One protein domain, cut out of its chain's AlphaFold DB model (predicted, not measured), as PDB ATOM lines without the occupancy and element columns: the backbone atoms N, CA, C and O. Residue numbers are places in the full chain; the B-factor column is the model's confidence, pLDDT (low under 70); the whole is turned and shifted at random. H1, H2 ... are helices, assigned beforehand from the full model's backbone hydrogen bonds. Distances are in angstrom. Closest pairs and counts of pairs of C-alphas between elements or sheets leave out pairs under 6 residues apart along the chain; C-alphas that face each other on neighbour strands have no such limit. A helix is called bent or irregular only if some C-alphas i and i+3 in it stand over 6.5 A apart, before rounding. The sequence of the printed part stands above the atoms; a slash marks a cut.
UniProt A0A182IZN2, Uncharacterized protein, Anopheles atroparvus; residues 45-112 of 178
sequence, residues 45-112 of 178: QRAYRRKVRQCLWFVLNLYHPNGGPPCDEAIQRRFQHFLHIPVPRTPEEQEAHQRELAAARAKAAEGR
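Overview. This is residues 45 to 112 of the 178 residues of an uncharacterized protein of Anopheles atroparvus (UniProt A0A182IZN2). A two-helix hairpin with a long helical arm: H1 and H2 lie side by side and run opposite ways, joined at one end by a wide loop of residues 60 to 71, and after a further link H3 runs away from this hairpin in the long direction of the whole. Of this arm, residues 91 to 96 and 98 to 112 stick out, with H3 touching neither of the other helices, and the arm makes much of the length. The printed part has 68 residues with three named helices, in the order H1, H2, H3 along the chain, and no named strand; the class is all helix. The whole is extended, with a radius of gyration of the C-alphas of 19.8 A, and the C-alphas span 65 by 20 by 14 A along their three main axes.

Along the chain. The printed part begins with H1, residues 45 to 59, which measures 21.0 A from first to last C-alpha. It starts at C-alpha 45 at (-39.964, 37.150, -21.751) and ends at C-alpha 59 at (-58.238, 44.131, -14.024), with x becoming more negative from the one to the other. Residues 60 to 71 follow, a stretch of 12 residues with no named element, and in it C-alpha 66 stands at (-69.481, 35.790, -10.850). H2, residues 72 to 83, is 16.5 A long, and x turns back along it, from C-alpha 72 at (-60.924, 51.519, -8.979) to C-alpha 83 at (-45.475, 50.039, -14.606). Seven residues lie between H2 and H3. H3, residues 91 to 111, is the longest helix with 21 residues and 30.5 A; it begins at C-alpha 91 at (-33.259, 40.667, -29.225) and ends at C-alpha 111 at (-6.304, 49.953, -18.394). One more residue, Arg 112, is printed after it.

Arrangement. H1 and H2 touch, with 7 pairs of C-alphas within 8 A. Their closest C-alphas are those of Val 59 and Ile 75, 5.9 A apart, and Val 59 is the last residue of H1. The centres of the two helices are 13.0 A apart. Their lines stand at a shallow tilt of 10 degrees and they run opposite ways; the two form a helical hairpin. H3 touches no helix: H1 and H3 are apart, and H2 and H3 are apart too, though they follow each other in the chain. Residues 91 to 96 and residues 98 to 112, of which 98 to 111 belong to H3, stand free. In H1, H2 and H3 every pair of O of residue i and N of residue i+4 is within hydrogen-bond range. No helix is bent or irregular.

Size, cuts and confidence. The outline is a rod, and the two C-alphas farthest apart are those of Asn 66 and Arg 112, at 66.0 A. The first and last printed C-alphas, those of Gln 45 and Arg 112, are 37.1 A apart. Without the stretches that stand free, the body has 47 residues, spans 46 by 19 by 10 A and has a radius of gyration of 12.4 A. The link from H1 to H2 is long, with 12 residues, and its C-alphas lie 19 to 30 A from the mean of all C-alphas; the link from H2 to H3 is short, with 7 residues. The printed part has no cut. The mean pLDDT of the printed part is 87.7; by helix the means are 93 for H1, 96 for H2 and 78 for H3. Confidence is low, under 70, in residues 109 to 112.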
ATOM      1  N   GLN A  45     -38.667  36.974 -21.095       85.12
ATOM      2  CA  GLN A  45     -39.964  37.150 -21.751       85.12
ATOM      3  C   GLN A  45     -41.095  36.307 -21.143       85.12
ATOM      4  O   GLN A  45     -42.207  36.799 -20.963       85.12
ATOM      5  N   ARG A  46     -40.850  35.038 -20.798       87.75
ATOM      6  CA  ARG A  46     -41.859  34.161 -20.175       87.75
ATOM      7  C   ARG A  46     -42.255  34.677 -18.793       87.75
ATOM      8  O   ARG A  46     -43.440  34.666 -18.467       87.75
ATOM      9  N   ALA A  47     -41.288  35.142 -18.003       88.88
ATOM     10  CA  ALA A  47     -41.549  35.720 -16.685       88.88
ATOM     11  C   ALA A  47     -42.361  37.021 -16.790       88.88
ATOM     12  O   ALA A  47     -43.367  37.166 -16.094       88.88
ATOM     13  N   TYR A  48     -41.986  37.915 -17.711       91.81
ATOM     14  CA  TYR A  48     -42.745  39.130 -18.010       91.81
ATOM     15  C   TYR A  48     -44.191  38.809 -18.406       91.81
ATOM     16  O   TYR A  48     -45.126  39.247 -17.737       91.81
ATOM     17  N   ARG A  49     -44.397  37.943 -19.408       92.81
ATOM     18  CA  ARG A  49     -45.739  37.562 -19.885       92.81
ATOM     19  C   ARG A  49     -46.618  36.965 -18.787       92.81
ATOM     20  O   ARG A  49     -47.818  37.218 -18.780       92.81
ATOM     21  N   ARG A  50     -46.046  36.191 -17.856       93.81
ATOM     22  CA  ARG A  50     -46.784  35.663 -16.694       93.81
ATOM     23  C   ARG A  50     -47.284  36.785 -15.784       93.81
ATOM     24  O   ARG A  50     -48.460  36.778 -15.432       93.81
ATOM     25  N   LYS A  51     -46.430  37.757 -15.450       93.81
ATOM     26  CA  LYS A  51     -46.814  38.904 -14.608       93.81
ATOM     27  C   LYS A  51     -47.861  39.790 -15.288       93.81
ATOM     28  O   LYS A  51     -48.850  40.151 -14.657       93.81
ATOM     29  N   VAL A  52     -47.683  40.070 -16.582       94.31
ATOM     30  CA  VAL A  52     -48.655  40.818 -17.399       94.31
ATOM     31  C   VAL A  52     -50.009  40.113 -17.399       94.31
ATOM     32  O   VAL A  52     -51.025  40.735 -17.102       94.31
ATOM     33  N   ARG A  53     -50.025  38.799 -17.656       95.38
ATOM     34  CA  ARG A  53     -51.255  37.999 -17.633       95.38
ATOM     35  C   ARG A  53     -51.953  38.074 -16.278       95.38
ATOM     36  O   ARG A  53     -53.162  38.238 -16.248       95.38
ATOM     37  N   GLN A  54     -51.204  37.999 -15.181       94.50
ATOM     38  CA  GLN A  54     -51.762  38.120 -13.834       94.50
ATOM     39  C   GLN A  54     -52.399  39.498 -13.588       94.50
ATOM     40  O   GLN A  54     -53.486  39.568 -13.021       94.50
ATOM     41  N   CYS A  55     -51.755  40.590 -14.026       94.38
ATOM     42  CA  CYS A  55     -52.364  41.925 -13.962       94.38
ATOM     43  C   CYS A  55     -53.657  41.991 -14.776       94.38
ATOM     44  O   CYS A  55     -54.662  42.474 -14.269       94.38
ATOM     45  N   LEU A  56     -53.639  41.481 -16.010       94.62
ATOM     46  CA  LEU A  56     -54.806  41.509 -16.892       94.62
ATOM     47  C   LEU A  56     -55.959  40.671 -16.343       94.62
ATOM     48  O   LEU A  56     -57.094  41.128 -16.349       94.62
ATOM     49  N   TRP A  57     -55.680  39.480 -15.815       95.19
ATOM     50  CA  TRP A  57     -56.700  38.645 -15.183       95.19
ATOM     51  C   TRP A  57     -57.368  39.327 -13.991       95.19
ATOM     52  O   TRP A  57     -58.559  39.129 -13.777       95.19
ATOM     53  N   PHE A  58     -56.626  40.142 -13.241       94.12
ATOM     54  CA  PHE A  58     -57.186  40.929 -12.150       94.12
ATOM     55  C   PHE A  58     -58.071  42.067 -12.668       94.12
ATOM     56  O   PHE A  58     -59.241  42.132 -12.312       94.12
ATOM     57  N   VAL A  59     -57.533  42.931 -13.535       93.88
ATOM     58  CA  VAL A  59     -58.238  44.131 -14.024       93.88
ATOM     59  C   VAL A  59     -59.505  43.767 -14.802       93.88
ATOM     60  O   VAL A  59     -60.511  44.453 -14.689       93.88
ATOM     61  N   LEU A  60     -59.476  42.661 -15.548       93.88
ATOM     62  CA  LEU A  60     -60.614  42.178 -16.333       93.88
ATOM     63  C   LEU A  60     -61.565  41.267 -15.536       93.88
ATOM     64  O   LEU A  60     -62.423  40.624 -16.133       93.88
ATOM     65  N   ASN A  61     -61.397  41.165 -14.212       92.94
ATOM     66  CA  ASN A  61     -62.204  40.322 -13.324       92.94
ATOM     67  C   ASN A  61     -62.320  38.843 -13.769       92.94
ATOM     68  O   ASN A  61     -63.352  38.195 -13.611       92.94
ATOM     69  N   LEU A  62     -61.249  38.273 -14.329       90.81
ATOM     70  CA  LEU A  62     -61.264  36.909 -14.879       90.81
ATOM     71  C   LEU A  62     -61.030  35.820 -13.820       90.81
ATOM     72  O   LEU A  62     -61.185  34.638 -14.114       90.81
ATOM     73  N   TYR A  63     -60.653  36.199 -12.597       85.25
ATOM     74  CA  TYR A  63     -60.497  35.261 -11.478       85.25
ATOM     75  C   TYR A  63     -61.837  34.818 -10.891       85.25
ATOM     76  O   TYR A  63     -61.999  33.651 -10.534       85.25
ATOM     77  N   HIS A  64     -62.790  35.744 -10.803       86.50
ATOM     78  CA  HIS A  64     -64.101  35.523 -10.208       86.50
ATOM     79  C   HIS A  64     -65.162  36.168 -11.101       86.50
ATOM     80  O   HIS A  64     -65.675  37.230 -10.761       86.50
ATOM     81  N   PRO A  65     -65.517  35.534 -12.234       88.31
ATOM     82  CA  PRO A  65     -66.444  36.126 -13.200       88.31
ATOM     83  C   PRO A  65     -67.845  36.368 -12.618       88.31
ATOM     84  O   PRO A  65     -68.565  37.233 -13.098       88.31
ATOM     85  N   ASN A  66     -68.214  35.629 -11.567       93.50
ATOM     86  CA  ASN A  66     -69.481  35.790 -10.850       93.50
ATOM     87  C   ASN A  66     -69.383  36.773  -9.665       93.50
ATOM     88  O   ASN A  66     -70.385  37.042  -9.010       93.50
ATOM     89  N   GLY A  67     -68.177  37.248  -9.335       89.31
ATOM     90  CA  GLY A  67     -67.947  38.248  -8.297       89.31
ATOM     91  C   GLY A  67     -68.061  39.668  -8.848       89.31
ATOM     92  O   GLY A  67     -67.977  39.888 -10.057       89.31
ATOM     93  N   GLY A  68     -68.218  40.645  -7.954       91.62
ATOM     94  CA  GLY A  68     -68.150  42.056  -8.333       91.62
ATOM     95  C   GLY A  68     -66.779  42.419  -8.927       91.62
ATOM     96  O   GLY A  68     -65.776  41.795  -8.567       91.62
ATOM     97  N   PRO A  69     -66.713  43.409  -9.835       92.94
ATOM     98  CA  PRO A  69     -65.446  43.869 -10.389       92.94
ATOM     99  C   PRO A  69     -64.535  44.432  -9.285       92.94
ATOM    100  O   PRO A  69     -65.028  44.901  -8.254       92.94
ATOM    101  N   PRO A  70     -63.203  44.413  -9.477       93.94
ATOM    102  CA  PRO A  70     -62.301  45.086  -8.552       93.94
ATOM    103  C   PRO A  70     -62.623  46.583  -8.500       93.94
ATOM    104  O   PRO A  70     -62.942  47.189  -9.520       93.94
ATOM    105  N   CYS A  71     -62.514  47.184  -7.316       95.25
ATOM    106  CA  CYS A  71     -62.687  48.625  -7.166       95.25
ATOM    107  C   CYS A  71     -61.567  49.406  -7.874       95.25
ATOM    108  O   CYS A  71     -60.449  48.903  -8.047       95.25
ATOM    109  N   ASP A  72     -61.844  50.664  -8.220       95.81
ATOM    110  CA  ASP A  72     -60.924  51.519  -8.979       95.81
ATOM    111  C   ASP A  72     -59.566  51.694  -8.293       95.81
ATOM    112  O   ASP A  72     -58.523  51.617  -8.943       95.81
ATOM    113  N   GLU A  73     -59.540  51.833  -6.963       97.25
ATOM    114  CA  GLU A  73     -58.282  51.904  -6.214       97.25
ATOM    115  C   GLU A  73     -57.434  50.638  -6.381       97.25
ATOM    116  O   GLU A  73     -56.209  50.704  -6.522       97.25
ATOM    117  N   ALA A  74     -58.069  49.464  -6.360       94.88
ATOM    118  CA  ALA A  74     -57.364  48.201  -6.517       94.88
ATOM    119  C   ALA A  74     -56.827  48.048  -7.946       94.88
ATOM    120  O   ALA A  74     -55.698  47.579  -8.137       94.88
ATOM    121  N   ILE A  75     -57.591  48.503  -8.941       94.69
ATOM    122  CA  ILE A  75     -57.152  48.592 -10.337       94.69
ATOM    123  C   ILE A  75     -55.944  49.537 -10.454       94.69
ATOM    124  O   ILE A  75     -54.923  49.158 -11.035       94.69
ATOM    125  N   GLN A  76     -55.998  50.722  -9.842       96.75
ATOM    126  CA  GLN A  76     -54.916  51.707  -9.883       96.75
ATOM    127  C   GLN A  76     -53.627  51.174  -9.244       96.75
ATOM    128  O   GLN A  76     -52.555  51.269  -9.849       96.75
ATOM    129  N   ARG A  77     -53.715  50.526  -8.074       96.50
ATOM    130  CA  ARG A  77     -52.563  49.849  -7.443       96.50
ATOM    131  C   ARG A  77     -51.995  48.753  -8.346       96.50
ATOM    132  O   ARG A  77     -50.775  48.579  -8.427       96.50
ATOM    133  N   ARG A  78     -52.855  48.022  -9.066       95.25
ATOM    134  CA  ARG A  78     -52.413  46.997 -10.020       95.25
ATOM    135  C   ARG A  78     -51.701  47.604 -11.230       95.25
ATOM    136  O   ARG A  78     -50.702  47.031 -11.674       95.25
ATOM    137  N   PHE A  79     -52.145  48.757 -11.725       96.00
ATOM    138  CA  PHE A  79     -51.448  49.488 -12.786       96.00
ATOM    139  C   PHE A  79     -50.102  50.045 -12.325       96.00
ATOM    140  O   PHE A  79     -49.114  49.872 -13.034       96.00
ATOM    141  N   GLN A  80     -50.015  50.611 -11.120       96.38
ATOM    142  CA  GLN A  80     -48.728  51.028 -10.547       96.38
ATOM    143  C   GLN A  80     -47.747  49.852 -10.482       96.38
ATOM    144  O   GLN A  80     -46.608  49.959 -10.935       96.38
ATOM    145  N   HIS A  81     -48.209  48.685 -10.017       94.50
ATOM    146  CA  HIS A  81     -47.393  47.473 -10.037       94.50
ATOM    147  C   HIS A  81     -46.951  47.092 -11.457       94.50
ATOM    148  O   HIS A  81     -45.797  46.720 -11.652       94.50
ATOM    149  N   PHE A  82     -47.848  47.187 -12.443       94.44
ATOM    150  CA  PHE A  82     -47.549  46.879 -13.840       94.44
ATOM    151  C   PHE A  82     -46.441  47.770 -14.415       94.44
ATOM    152  O   PHE A  82     -45.522  47.248 -15.045       94.44
ATOM    153  N   LEU A  83     -46.482  49.076 -14.143       94.00
ATOM    154  CA  LEU A  83     -45.475  50.039 -14.606       94.00
ATOM    155  C   LEU A  83     -44.072  49.748 -14.051       94.00
ATOM    156  O   LEU A  83     -43.074  50.069 -14.688       94.00
ATOM    157  N   HIS A  84     -43.987  49.103 -12.886       93.94
ATOM    158  CA  HIS A  84     -42.718  48.720 -12.265       93.94
ATOM    159  C   HIS A  84     -42.168  47.383 -12.794       93.94
ATOM    160  O   HIS A  84     -41.066  46.972 -12.414       93.94
ATOM    161  N   ILE A  85     -42.910  46.658 -13.640       91.12
ATOM    162  CA  ILE A  85     -42.423  45.406 -14.223       91.12
ATOM    163  C   ILE A  85     -41.384  45.746 -15.305       91.12
ATOM    164  O   ILE A  85     -41.725  46.402 -16.286       91.12
ATOM    165  N   PRO A  86     -40.134  45.251 -15.200       90.19
ATOM    166  CA  PRO A  86     -39.123  45.517 -16.212       90.19
ATOM    167  C   PRO A  86     -39.519  44.874 -17.544       90.19
ATOM    168  O   PRO A  86     -39.740  43.659 -17.619       90.19
ATOM    169  N   VAL A  87     -39.584  45.694 -18.592       90.44
ATOM    170  CA  VAL A  87     -39.861  45.241 -19.955       90.44
ATOM    171  C   VAL A  87     -38.631  44.492 -20.486       90.44
ATOM    172  O   VAL A  87     -37.521  45.030 -20.449       90.44
ATOM    173  N   PRO A  88     -38.776  43.239 -20.955       88.25
ATOM    174  CA  PRO A  88     -37.690  42.523 -21.604       88.25
ATOM    175  C   PRO A  88     -37.251  43.284 -22.852       88.25
ATOM    176  O   PRO A  88     -38.070  43.542 -23.729       88.25
ATOM    177  N   ARG A  89     -35.956  43.586 -22.936       87.12
ATOM    178  CA  ARG A  89     -35.348  44.180 -24.130       87.12
ATOM    179  C   ARG A  89     -35.564  43.300 -25.354       87.12
ATOM    180  O   ARG A  89     -35.576  42.064 -25.228       87.12
ATOM    181  N   THR A  90     -35.695  43.930 -26.515       85.44
ATOM    182  CA  THR A  90     -35.773  43.225 -27.801       85.44
ATOM    183  C   THR A  90     -34.476  42.440 -28.048       85.44
ATOM    184  O   THR A  90     -33.447  42.736 -27.434       85.44
ATOM    185  N   PRO A  91     -34.488  41.391 -28.890       80.31
ATOM    186  CA  PRO A  91     -33.259  40.667 -29.225       80.31
ATOM    187  C   PRO A  91     -32.166  41.599 -29.776       80.31
ATOM    188  O   PRO A  91     -31.017  41.495 -29.356       80.31
ATOM    189  N   GLU A  92     -32.536  42.572 -30.610       79.38
ATOM    190  CA  GLU A  92     -31.620  43.573 -31.175       79.38
ATOM    191  C   GLU A  92     -30.955  44.433 -30.086       79.38
ATOM    192  O   GLU A  92     -29.732  44.591 -30.053       79.38
ATOM    193  N   GLU A  93     -31.736  44.925 -29.122       81.25
ATOM    194  CA  GLU A  93     -31.226  45.687 -27.975       81.25
ATOM    195  C   GLU A  93     -30.365  44.834 -27.035       81.25
ATOM    196  O   GLU A  93     -29.430  45.333 -26.398       81.25
ATOM    197  N   GLN A  94     -30.677  43.542 -26.905       81.94
ATOM    198  CA  GLN A  94     -29.872  42.624 -26.105       81.94
ATOM    199  C   GLN A  94     -28.502  42.397 -26.735       81.94
ATOM    200  O   GLN A  94     -27.507  42.374 -26.008       81.94
ATOM    201  N   GLU A  95     -28.427  42.257 -28.057       81.75
ATOM    202  CA  GLU A  95     -27.153  42.143 -28.766       81.75
ATOM    203  C   GLU A  95     -26.323  43.420 -28.649       81.75
ATOM    204  O   GLU A  95     -25.137  43.346 -28.316       81.75
ATOM    205  N   ALA A  96     -26.941  44.588 -28.847       83.81
ATOM    206  CA  ALA A  96     -26.276  45.877 -28.660       83.81
ATOM    207  C   ALA A  96     -25.699  46.003 -27.242       83.81
ATOM    208  O   ALA A  96     -24.515  46.299 -27.067       83.81
ATOM    209  N   HIS A  97     -26.487  45.651 -26.224       81.31
ATOM    210  CA  HIS A  97     -26.033  45.688 -24.838       81.31
ATOM    211  C   HIS A  97     -24.903  44.691 -24.543       81.31
ATOM    212  O   HIS A  97     -23.977  44.995 -23.789       81.31
ATOM    213  N   GLN A  98     -24.937  43.496 -25.139       84.69
ATOM    214  CA  GLN A  98     -23.844  42.533 -24.998       84.69
ATOM    215  C   GLN A  98     -22.550  43.045 -25.639       84.69
ATOM    216  O   GLN A  98     -21.481  42.875 -25.047       84.69
ATOM    217  N   ARG A  99     -22.633  43.716 -26.796       86.19
ATOM    218  CA  ARG A  99     -21.475  44.356 -27.443       86.19
ATOM    219  C   ARG A  99     -20.905  45.485 -26.584       86.19
ATOM    220  O   ARG A  99     -19.691  45.542 -26.403       86.19
ATOM    221  N   GLU A 100     -21.753  46.322 -25.989       83.88
ATOM    222  CA  GLU A 100     -21.326  47.370 -25.050       83.88
ATOM    223  C   GLU A 100     -20.621  46.791 -23.820       83.88
ATOM    224  O   GLU A 100     -19.540  47.249 -23.445       83.88
ATOM    225  N   LEU A 101     -21.191  45.749 -23.207       85.44
ATOM    226  CA  LEU A 101     -20.588  45.079 -22.054       85.44
ATOM    227  C   LEU A 101     -19.249  44.423 -22.412       85.44
ATOM    228  O   LEU A 101     -18.305  44.481 -21.619       85.44
ATOM    229  N   ALA A 102     -19.145  43.814 -23.593       84.31
ATOM    230  CA  ALA A 102     -17.899  43.236 -24.087       84.31
ATOM    231  C   ALA A 102     -16.832  44.319 -24.320       84.31
ATOM    232  O   ALA A 102     -15.700  44.173 -23.855       84.31
ATOM    233  N   ALA A 103     -17.202  45.439 -24.947       82.50
ATOM    234  CA  ALA A 103     -16.310  46.573 -25.170       82.50
ATOM    235  C   ALA A 103     -15.861  47.231 -23.852       82.50
ATOM    236  O   ALA A 103     -14.680  47.543 -23.686       82.50
ATOM    237  N   ALA A 104     -16.764  47.394 -22.880       82.00
ATOM    238  CA  ALA A 104     -16.441  47.924 -21.556       82.00
ATOM    239  C   ALA A 104     -15.468  47.007 -20.793       82.00
ATOM    240  O   ALA A 104     -14.512  47.487 -20.180       82.00
ATOM    241  N   ARG A 105     -15.657  45.682 -20.875       80.62
ATOM    242  CA  ARG A 105     -14.733  44.697 -20.284       80.62
ATOM    243  C   ARG A 105     -13.359  44.718 -20.948       80.62
ATOM    244  O   ARG A 105     -12.358  44.671 -20.234       80.62
ATOM    245  N   ALA A 106     -13.299  44.828 -22.275       76.44
ATOM    246  CA  ALA A 106     -12.037  44.943 -23.005       76.44
ATOM    247  C   ALA A 106     -11.263  46.209 -22.589       76.44
ATOM    248  O   ALA A 106     -10.091  46.124 -22.221       76.44
ATOM    249  N   LYS A 107     -11.941  47.364 -22.516       73.44
ATOM    250  CA  LYS A 107     -11.341  48.631 -22.055       73.44
ATOM    251  C   LYS A 107     -10.841  48.562 -20.605       73.44
ATOM    252  O   LYS A 107      -9.760  49.065 -20.301       73.44
ATOM    253  N   ALA A 108     -11.584  47.903 -19.712       72.94
ATOM    254  CA  ALA A 108     -11.174  47.716 -18.318       72.94
ATOM    255  C   ALA A 108      -9.955  46.781 -18.169       72.94
ATOM    256  O   ALA A 108      -9.114  46.993 -17.292       72.94
ATOM    257  N   ALA A 109      -9.831  45.763 -19.026       67.44
ATOM    258  CA  ALA A 109      -8.669  44.876 -19.049       67.44
ATOM    259  C   ALA A 109      -7.407  45.584 -19.578       67.44
ATOM    260  O   ALA A 109      -6.306  45.340 -19.082       67.44
ATOM    261  N   GLU A 110      -7.561  46.495 -20.538       60.28
ATOM    262  CA  GLU A 110      -6.452  47.240 -21.136       60.28
ATOM    263  C   GLU A 110      -5.884  48.327 -20.207       60.28
ATOM    264  O   GLU A 110      -4.666  48.492 -20.115       60.28
ATOM    265  N   GLY A 111      -6.738  48.996 -19.423       58.03
ATOM    266  CA  GLY A 111      -6.304  49.953 -18.394       58.03
ATOM    267  C   GLY A 111      -5.434  49.335 -17.290       58.03
ATOM    268  O   GLY A 111      -4.622  50.027 -16.679       58.03
ATOM    269  N   ARG A 112      -5.531  48.016 -17.066       55.62
ATOM    270  CA  ARG A 112      -4.688  47.280 -16.107       55.62
ATOM    271  C   ARG A 112      -3.303  46.904 -16.638       55.62
ATOM    272  O   ARG A 112      -2.445  46.558 -15.835       55.62
TER     273      ARG A 112